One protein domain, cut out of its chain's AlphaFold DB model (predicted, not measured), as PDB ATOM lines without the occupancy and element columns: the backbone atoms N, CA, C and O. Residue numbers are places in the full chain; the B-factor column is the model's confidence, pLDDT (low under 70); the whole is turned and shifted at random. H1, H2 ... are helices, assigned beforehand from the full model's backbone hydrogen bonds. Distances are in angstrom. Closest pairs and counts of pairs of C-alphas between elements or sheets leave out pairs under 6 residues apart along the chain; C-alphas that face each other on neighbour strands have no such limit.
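This is residues 435 to 497 of the 702 residues of an uncharacterized protein of Ancylostoma duodenale (UniProt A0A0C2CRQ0). This is a helical hairpin with a free arm: H1 and H2 lie side by side and run opposite ways, while H3 sticks out from them at the far end of a thin connection. The long link between H1 and H2 folds back beside the pair, and residues 479 to 497, of which 482 to 495 belong to H3, stand free and make much of the length. The printed part has 63 residues with three named helices, H1, H2 and H3 in that order along the chain, and no named strand; its class is all helix. The whole is loose, with a radius of gyration of the C-alphas of 14.5 A, and elongated, spanning 42 by 23 by 15 A.

Begin with the longest helix by residues, H1, residues 435 to 449. Find C-alpha 435 at (25.500, 13.376, -4.298); from there H1 runs 20.0 A to C-alpha 449 at (27.299, 32.303, -10.619), and y climbs on the way. Next look at H2, residues 465 to 476, which is 16.8 A long; its y falls from C-alpha 465 at (23.383, 32.907, 4.032) to C-alpha 476. Last comes H3, residues 482 to 495, 19.7 A long, where x climbs until C-alpha 495 at (47.121, 5.003, -1.715).

Start at H1 and look across to H2: the two touch, with 5 pairs of C-alphas within 8 A. Their closest C-alphas are those of Ile 437 and Leu 474, 6.7 A apart. Their lines stand at a shallow tilt of 9 degrees, they run opposite ways, and their centres are 12.1 A apart; together they are a helical hairpin. H3 touches no helix: it is apart from H1 and from H2. In the backbones of H1, H2 and H3, every O i to N i+4 pair is within hydrogen-bond range.

Set aside the residues that stand free, and you find a body of 44 residues spanning 27 by 21 by 13 A, with a radius of gyration of 9.5 A. The two C-alphas farthest apart in the domain are those of Pro 466 and Leu 497, at 42.8 A. The printed part has no cut. The link from H1 to H2, residues 450 to 464, is long, and the link from H2 to H3, with 5 residues, is tight. In the B-factor column the mean pLDDT of the printed part is 80.9; look at residues 480 to 483 for the low confidence, under 70.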
ATOM      1  N   GLN A 435      25.862  12.942  -2.948       80.06
ATOM      2  CA  GLN A 435      25.500  13.376  -4.298       80.06
ATOM      3  C   GLN A 435      24.364  14.409  -4.293       80.06
ATOM      4  O   GLN A 435      24.422  15.361  -5.063       80.06
ATOM      5  N   GLU A 436      23.385  14.306  -3.389       78.94
ATOM      6  CA  GLU A 436      22.356  15.343  -3.197       78.94
ATOM      7  C   GLU A 436      22.957  16.669  -2.705       78.94
ATOM      8  O   GLU A 436      22.566  17.738  -3.174       78.94
ATOM      9  N   ILE A 437      23.939  16.619  -1.794       83.56
ATOM     10  CA  ILE A 437      24.647  17.823  -1.320       83.56
ATOM     11  C   ILE A 437      25.423  18.476  -2.469       83.56
ATOM     12  O   ILE A 437      25.377  19.700  -2.617       83.56
ATOM     13  N   GLU A 438      26.104  17.677  -3.295       86.00
ATOM     14  CA  GLU A 438      26.792  18.160  -4.494       86.00
ATOM     15  C   GLU A 438      25.805  18.754  -5.511       86.00
ATOM     16  O   GLU A 438      26.008  19.878  -5.965       86.00
ATOM     17  N   ALA A 439      24.701  18.063  -5.810       86.25
ATOM     18  CA  ALA A 439      23.677  18.515  -6.747       86.25
ATOM     19  C   ALA A 439      22.997  19.816  -6.289       86.25
ATOM     20  O   ALA A 439      22.846  20.738  -7.090       86.25
ATOM     21  N   PHE A 440      22.658  19.944  -5.003       87.25
ATOM     22  CA  PHE A 440      22.088  21.168  -4.430       87.25
ATOM     23  C   PHE A 440      23.078  22.342  -4.481       87.25
ATOM     24  O   PHE A 440      22.731  23.441  -4.925       87.25
ATOM     25  N   LEU A 441      24.341  22.116  -4.091       87.19
ATOM     26  CA  LEU A 441      25.398  23.122  -4.232       87.19
ATOM     27  C   LEU A 441      25.607  23.511  -5.695       87.19
ATOM     28  O   LEU A 441      25.767  24.692  -5.992       87.19
ATOM     29  N   GLN A 442      25.580  22.551  -6.617       87.38
ATOM     30  CA  GLN A 442      25.764  22.796  -8.040       87.38
ATOM     31  C   GLN A 442      24.565  23.530  -8.662       87.38
ATOM     32  O   GLN A 442      24.761  24.422  -9.490       87.38
ATOM     33  N   GLN A 443      23.338  23.250  -8.225       87.62
ATOM     34  CA  GLN A 443      22.143  23.996  -8.622       87.62
ATOM     35  C   GLN A 443      22.245  25.464  -8.190       87.62
ATOM     36  O   GLN A 443      22.083  26.365  -9.014       87.62
ATOM     37  N   GLU A 444      22.587  25.732  -6.927       87.69
ATOM     38  CA  GLU A 444      22.695  27.106  -6.433       87.69
ATOM     39  C   GLU A 444      23.940  27.836  -6.992       87.69
ATOM     40  O   GLU A 444      23.843  29.011  -7.348       87.69
ATOM     41  N   ARG A 445      25.081  27.156  -7.193       88.00
ATOM     42  CA  ARG A 445      26.250  27.707  -7.920       88.00
ATOM     43  C   ARG A 445      25.896  28.082  -9.364       88.00
ATOM     44  O   ARG A 445      26.263  29.164  -9.817       88.00
ATOM     45  N   GLN A 446      25.141  27.239 -10.071       86.69
ATOM     46  CA  GLN A 446      24.674  27.519 -11.433       86.69
ATOM     47  C   GLN A 446      23.693  28.706 -11.464       86.69
ATOM     48  O   GLN A 446      23.763  29.539 -12.361       86.69
ATOM     49  N   LYS A 447      22.811  28.811 -10.468       87.06
ATOM     50  CA  LYS A 447      21.783  29.858 -10.331       87.06
ATOM     51  C   LYS A 447      22.342  31.237  -9.961       87.06
ATOM     52  O   LYS A 447      21.823  32.238 -10.445       87.06
ATOM     53  N   PHE A 448      23.374  31.301  -9.113       84.44
ATOM     54  CA  PHE A 448      23.974  32.567  -8.662       84.44
ATOM     55  C   PHE A 448      25.229  32.985  -9.442       84.44
ATOM     56  O   PHE A 448      25.483  34.182  -9.561       84.44
ATOM     57  N   PHE A 449      25.998  32.035  -9.984       83.62
ATOM     58  CA  PHE A 449      27.299  32.303 -10.619       83.62
ATOM     59  C   PHE A 449      27.475  31.678 -12.009       83.62
ATOM     60  O   PHE A 449      28.501  31.910 -12.645       83.62
ATOM     61  N   SER A 450      26.506  30.893 -12.496       82.62
ATOM     62  CA  SER A 450      26.584  30.160 -13.770       82.62
ATOM     63  C   SER A 450      27.834  29.279 -13.927       82.62
ATOM     64  O   SER A 450      28.291  29.043 -15.046       82.62
ATOM     65  N   TYR A 451      28.389  28.793 -12.813       79.56
ATOM     66  CA  TYR A 451      29.660  28.067 -12.764       79.56
ATOM     67  C   TYR A 451      29.504  26.653 -12.190       79.56
ATOM     68  O   TYR A 451      28.586  26.387 -11.407       79.56
ATOM     69  N   GLN A 452      30.406  25.750 -12.586       77.25
ATOM     70  CA  GLN A 452      30.360  24.333 -12.228       77.25
ATOM     71  C   GLN A 452      31.657  23.863 -11.563       77.25
ATOM     72  O   GLN A 452      32.750  24.202 -12.011       77.25
ATOM     73  N   LEU A 453      31.508  23.094 -10.481       76.50
ATOM     74  CA  LEU A 453      32.577  22.610  -9.604       76.50
ATOM     75  C   LEU A 453      32.277  21.151  -9.189       76.50
ATOM     76  O   LEU A 453      31.708  20.931  -8.117       76.50
ATOM     77  N   PRO A 454      32.613  20.162 -10.042       75.19
ATOM     78  CA  PRO A 454      32.372  18.745  -9.761       75.19
ATOM     79  C   PRO A 454      33.186  18.246  -8.560       75.19
ATOM     80  O   PRO A 454      34.348  18.620  -8.398       75.19
ATOM     81  N   GLY A 455      32.589  17.392  -7.731       71.12
ATOM     82  CA  GLY A 455      33.189  16.784  -6.537       71.12
ATOM     83  C   GLY A 455      33.404  17.722  -5.340       71.12
ATOM     84  O   GLY A 455      33.753  17.256  -4.252       71.12
ATOM     85  N   ASP A 456      33.199  19.033  -5.498       79.94
ATOM     86  CA  ASP A 456      33.387  20.022  -4.436       79.94
ATOM     87  C   ASP A 456      32.101  20.205  -3.617       79.94
ATOM     88  O   ASP A 456      31.214  20.982  -3.977       79.94
ATOM     89  N   VAL A 457      32.031  19.540  -2.465       77.31
ATOM     90  CA  VAL A 457      30.940  19.699  -1.492       77.31
ATOM     91  C   VAL A 457      31.186  20.804  -0.451       77.31
ATOM     92  O   VAL A 457      30.305  21.040   0.375       77.31
ATOM     93  N   ASP A 458      32.339  21.490  -0.459       77.69
ATOM     94  CA  ASP A 458      32.798  22.376   0.627       77.69
ATOM     95  C   ASP A 458      32.840  23.873   0.289       77.69
ATOM     96  O   ASP A 458      32.549  24.699   1.161       77.69
ATOM     97  N   THR A 459      33.129  24.270  -0.953       82.44
ATOM     98  CA  THR A 459      33.205  25.694  -1.308       82.44
ATOM     99  C   THR A 459      31.813  26.318  -1.377       82.44
ATOM    100  O   THR A 459      31.121  26.240  -2.396       82.44
ATOM    101  N   MET A 460      31.415  26.998  -0.297       77.94
ATOM    102  CA  MET A 460      30.187  27.808  -0.221       77.94
ATOM    103  C   MET A 460      30.431  29.313  -0.445       77.94
ATOM    104  O   MET A 460      29.597  30.149  -0.081       77.94
ATOM    105  N   PHE A 461      31.595  29.680  -0.991       75.56
ATOM    106  CA  PHE A 461      32.016  31.071  -1.155       75.56
ATOM    107  C   PHE A 461      31.005  31.883  -1.982       75.56
ATOM    108  O   PHE A 461      30.471  31.402  -2.978       75.56
ATOM    109  N   ALA A 462      30.735  33.113  -1.538       76.88
ATOM    110  CA  ALA A 462      29.768  34.062  -2.105       76.88
ATOM    111  C   ALA A 462      28.284  33.614  -2.192       76.88
ATOM    112  O   ALA A 462      27.437  34.456  -2.492       76.88
ATOM    113  N   LEU A 463      27.923  32.362  -1.878       85.69
ATOM    114  CA  LEU A 463      26.515  31.949  -1.786       85.69
ATOM    115  C   LEU A 463      25.783  32.690  -0.638       85.69
ATOM    116  O   LEU A 463      26.365  32.893   0.429       85.69
ATOM    117  N   PRO A 464      24.506  33.082  -0.818       87.06
ATOM    118  CA  PRO A 464      23.678  33.657   0.244       87.06
ATOM    119  C   PRO A 464      23.557  32.817   1.530       87.06
ATOM    120  O   PRO A 464      23.384  31.600   1.489       87.06
ATOM    121  N   ILE A 465      23.504  33.499   2.681       85.38
ATOM    122  CA  ILE A 465      23.383  32.907   4.032       85.38
ATOM    123  C   ILE A 465      22.241  31.871   4.182       85.38
ATOM    124  O   ILE A 465      22.458  30.864   4.861       85.38
ATOM    125  N   PRO A 466      21.042  32.025   3.573       88.69
ATOM    126  CA  PRO A 466      20.013  30.980   3.620       88.69
ATOM    127  C   PRO A 466      20.473  29.640   3.031       88.69
ATOM    128  O   PRO A 466      20.103  28.591   3.541       88.69
ATOM    129  N   ILE A 467      21.329  29.660   2.006       86.94
ATOM    130  CA  ILE A 467      21.869  28.451   1.374       86.94
ATOM    131  C   ILE A 467      22.927  27.824   2.282       86.94
ATOM    132  O   ILE A 467      22.942  26.607   2.425       86.94
ATOM    133  N   HIS A 468      23.743  28.626   2.982       87.38
ATOM    134  CA  HIS A 468      24.642  28.107   4.026       87.38
ATOM    135  C   HIS A 468      23.863  27.353   5.107       87.38
ATOM    136  O   HIS A 468      24.242  26.239   5.449       87.38
ATOM    137  N   ARG A 469      22.732  27.902   5.580       86.25
ATOM    138  CA  ARG A 469      21.822  27.218   6.523       86.25
ATOM    139  C   ARG A 469      21.268  25.911   5.944       86.25
ATOM    140  O   ARG A 469      21.229  24.912   6.659       86.25
ATOM    141  N   SER A 470      20.860  25.898   4.673       86.19
ATOM    142  CA  SER A 470      20.394  24.678   4.001       86.19
ATOM    143  C   SER A 470      21.493  23.620   3.910       86.19
ATOM    144  O   SER A 470      21.270  22.496   4.341       86.19
ATOM    145  N   VAL A 471      22.702  23.961   3.449       86.69
ATOM    146  CA  VAL A 471      23.819  23.002   3.347       86.69
ATOM    147  C   VAL A 471      24.281  22.526   4.728       86.69
ATOM    148  O   VAL A 471      24.541  21.341   4.908       86.69
ATOM    149  N   GLU A 472      24.317  23.401   5.738       86.00
ATOM    150  CA  GLU A 472      24.567  23.026   7.140       86.00
ATOM    151  C   GLU A 472      23.507  22.038   7.664       86.00
ATOM    152  O   GLU A 472      23.812  21.166   8.476       86.00
ATOM    153  N   THR A 473      22.265  22.146   7.185       82.38
ATOM    154  CA  THR A 473      21.159  21.247   7.544       82.38
ATOM    155  C   THR A 473      21.257  19.918   6.799       82.38
ATOM    156  O   THR A 473      21.183  18.876   7.444       82.38
ATOM    157  N   LEU A 474      21.519  19.924   5.488       80.69
ATOM    158  CA  LEU A 474      21.761  18.716   4.689       80.69
ATOM    159  C   LEU A 474      22.952  17.911   5.241       80.69
ATOM    160  O   LEU A 474      22.838  16.712   5.458       80.69
ATOM    161  N   ARG A 475      24.059  18.576   5.603       83.94
ATOM    162  CA  ARG A 475      25.236  17.950   6.238       83.94
ATOM    163  C   ARG A 475      24.939  17.266   7.576       83.94
ATOM    164  O   ARG A 475      25.580  16.272   7.893       83.94
ATOM    165  N   LYS A 476      23.976  17.759   8.365       75.81
ATOM    166  CA  LYS A 476      23.550  17.122   9.634       75.81
ATOM    167  C   LYS A 476      22.720  15.848   9.430       75.81
ATOM    168  O   LYS A 476      22.527  15.103  10.394       75.81
ATOM    169  N   HIS A 477      22.266  15.634   8.198       72.75
ATOM    170  CA  HIS A 477      21.481  14.499   7.715       72.75
ATOM    171  C   HIS A 477      22.255  13.665   6.675       72.75
ATOM    172  O   HIS A 477      21.692  12.743   6.090       72.75
ATOM    173  N   LEU A 478      23.545  13.965   6.456       72.19
ATOM    174  CA  LEU A 478      24.406  13.197   5.564       72.19
ATOM    175  C   LEU A 478      24.517  11.761   6.080       72.19
ATOM    176  O   LEU A 478      25.065  11.518   7.157       72.19
ATOM    177  N   TYR A 479      23.994  10.824   5.300       73.75
ATOM    178  CA  TYR A 479      24.169   9.401   5.528       73.75
ATOM    179  C   TYR A 479      25.369   8.917   4.714       73.75
ATOM    180  O   TYR A 479      25.396   9.071   3.495       73.75
ATOM    181  N   THR A 480      26.334   8.307   5.400       64.25
ATOM    182  CA  THR A 480      27.423   7.542   4.786       64.25
ATOM    183  C   THR A 480      27.259   6.096   5.225       64.25
ATOM    184  O   THR A 480      27.170   5.816   6.423       64.25
ATOM    185  N   SER A 481      27.196   5.169   4.277       68.81
ATOM    186  CA  SER A 481      27.080   3.744   4.571       68.81
ATOM    187  C   SER A 481      28.400   3.145   5.071       68.81
ATOM    188  O   SER A 481      29.491   3.634   4.770       68.81
ATOM    189  N   ILE A 482      28.308   2.021   5.789       68.94
ATOM    190  CA  ILE A 482      29.478   1.230   6.213       68.94
ATOM    191  C   ILE A 482      30.316   0.804   4.993       68.94
ATOM    192  O   ILE A 482      31.541   0.854   5.044       68.94
ATOM    193  N   GLY A 483      29.666   0.472   3.869       67.00
ATOM    194  CA  GLY A 483      30.343   0.109   2.620       67.00
ATOM    195  C   GLY A 483      31.138   1.259   1.995       67.00
ATOM    196  O   GLY A 483      32.259   1.037   1.552       67.00
ATOM    197  N   GLU A 484      30.617   2.491   2.008       71.69
ATOM    198  CA  GLU A 484      31.364   3.677   1.551       71.69
ATOM    199  C   GLU A 484      32.537   4.014   2.479       71.69
ATOM    200  O   GLU A 484      33.606   4.391   2.000       71.69
ATOM    201  N   LEU A 485      32.368   3.854   3.798       75.44
ATOM    202  CA  LEU A 485      33.458   4.035   4.762       75.44
ATOM    203  C   LEU A 485      34.581   3.018   4.520       75.44
ATOM    204  O   LEU A 485      35.740   3.415   4.424       75.44
ATOM    205  N   GLN A 486      34.240   1.739   4.356       77.69
ATOM    206  CA  GLN A 486      35.201   0.663   4.094       77.69
ATOM    207  C   GLN A 486      35.878   0.811   2.723       77.69
ATOM    208  O   GLN A 486      37.099   0.726   2.635       77.69
ATOM    209  N   ALA A 487      35.132   1.145   1.665       76.56
ATOM    210  CA  ALA A 487      35.710   1.424   0.348       76.56
ATOM    211  C   ALA A 487      36.638   2.657   0.365       76.56
ATOM    212  O   ALA A 487      37.706   2.639  -0.244       76.56
ATOM    213  N   SER A 488      36.284   3.715   1.105       81.38
ATOM    214  CA  SER A 488      37.155   4.886   1.275       81.38
ATOM    215  C   SER A 488      38.393   4.588   2.129       81.38
ATOM    216  O   SER A 488      39.417   5.250   1.952       81.38
ATOM    217  N   GLN A 489      38.313   3.631   3.059       81.94
ATOM    218  CA  GLN A 489      39.461   3.145   3.825       81.94
ATOM    219  C   GLN A 489      40.392   2.308   2.939       81.94
ATOM    220  O   GLN A 489      41.594   2.560   2.954       81.94
ATOM    221  N   ASP A 490      39.855   1.405   2.111       81.69
ATOM    222  CA  ASP A 490      40.628   0.636   1.124       81.69
ATOM    223  C   ASP A 490      41.300   1.533   0.072       81.69
ATOM    224  O   ASP A 490      42.480   1.348  -0.227       81.69
ATOM    225  N   GLU A 491      40.626   2.575  -0.430       83.75
ATOM    226  CA  GLU A 491      41.274   3.574  -1.290       83.75
ATOM    227  C   GLU A 491      42.487   4.225  -0.611       83.75
ATOM    228  O   GLU A 491      43.533   4.397  -1.243       83.75
ATOM    229  N   ASP A 492      42.376   4.574   0.672       84.94
ATOM    230  CA  ASP A 492      43.478   5.146   1.444       84.94
ATOM    231  C   ASP A 492      44.573   4.108   1.763       84.94
ATOM    232  O   ASP A 492      45.755   4.454   1.737       84.94
ATOM    233  N   TYR A 493      44.234   2.838   2.020       83.38
ATOM    234  CA  TYR A 493      45.223   1.767   2.197       83.38
ATOM    235  C   TYR A 493      46.003   1.520   0.901       83.38
ATOM    236  O   TYR A 493      47.234   1.528   0.922       83.38
ATOM    237  N   ASN A 494      45.326   1.421  -0.245       83.38
ATOM    238  CA  ASN A 494      45.966   1.303  -1.559       83.38
ATOM    239  C   ASN A 494      46.822   2.535  -1.909       83.38
ATOM    240  O   ASN A 494      47.898   2.402  -2.497       83.38
ATOM    241  N   ARG A 495      46.385   3.740  -1.518       86.44
ATOM    242  CA  ARG A 495      47.121   5.003  -1.715       86.44
ATOM    243  C   ARG A 495      48.349   5.133  -0.807       86.44
ATOM    244  O   ARG A 495      49.327   5.769  -1.203       86.44
ATOM    245  N   TYR A 496      48.327   4.525   0.381       84.56
ATOM    246  CA  TYR A 496      49.363   4.651   1.415       84.56
ATOM    247  C   TYR A 496      49.928   3.296   1.880       84.56
ATOM    248  O   TYR A 496      50.255   3.136   3.056       84.56
ATOM    249  N   LEU A 497      50.111   2.362   0.939       73.94
ATOM    250  CA  LEU A 497      50.417   0.928   1.116       73.94
ATOM    251  C   LEU A 497      51.544   0.555   2.110       73.94
ATOM    252  O   LEU A 497      51.584  -0.564   2.615       73.94
TER     253      LEU A 497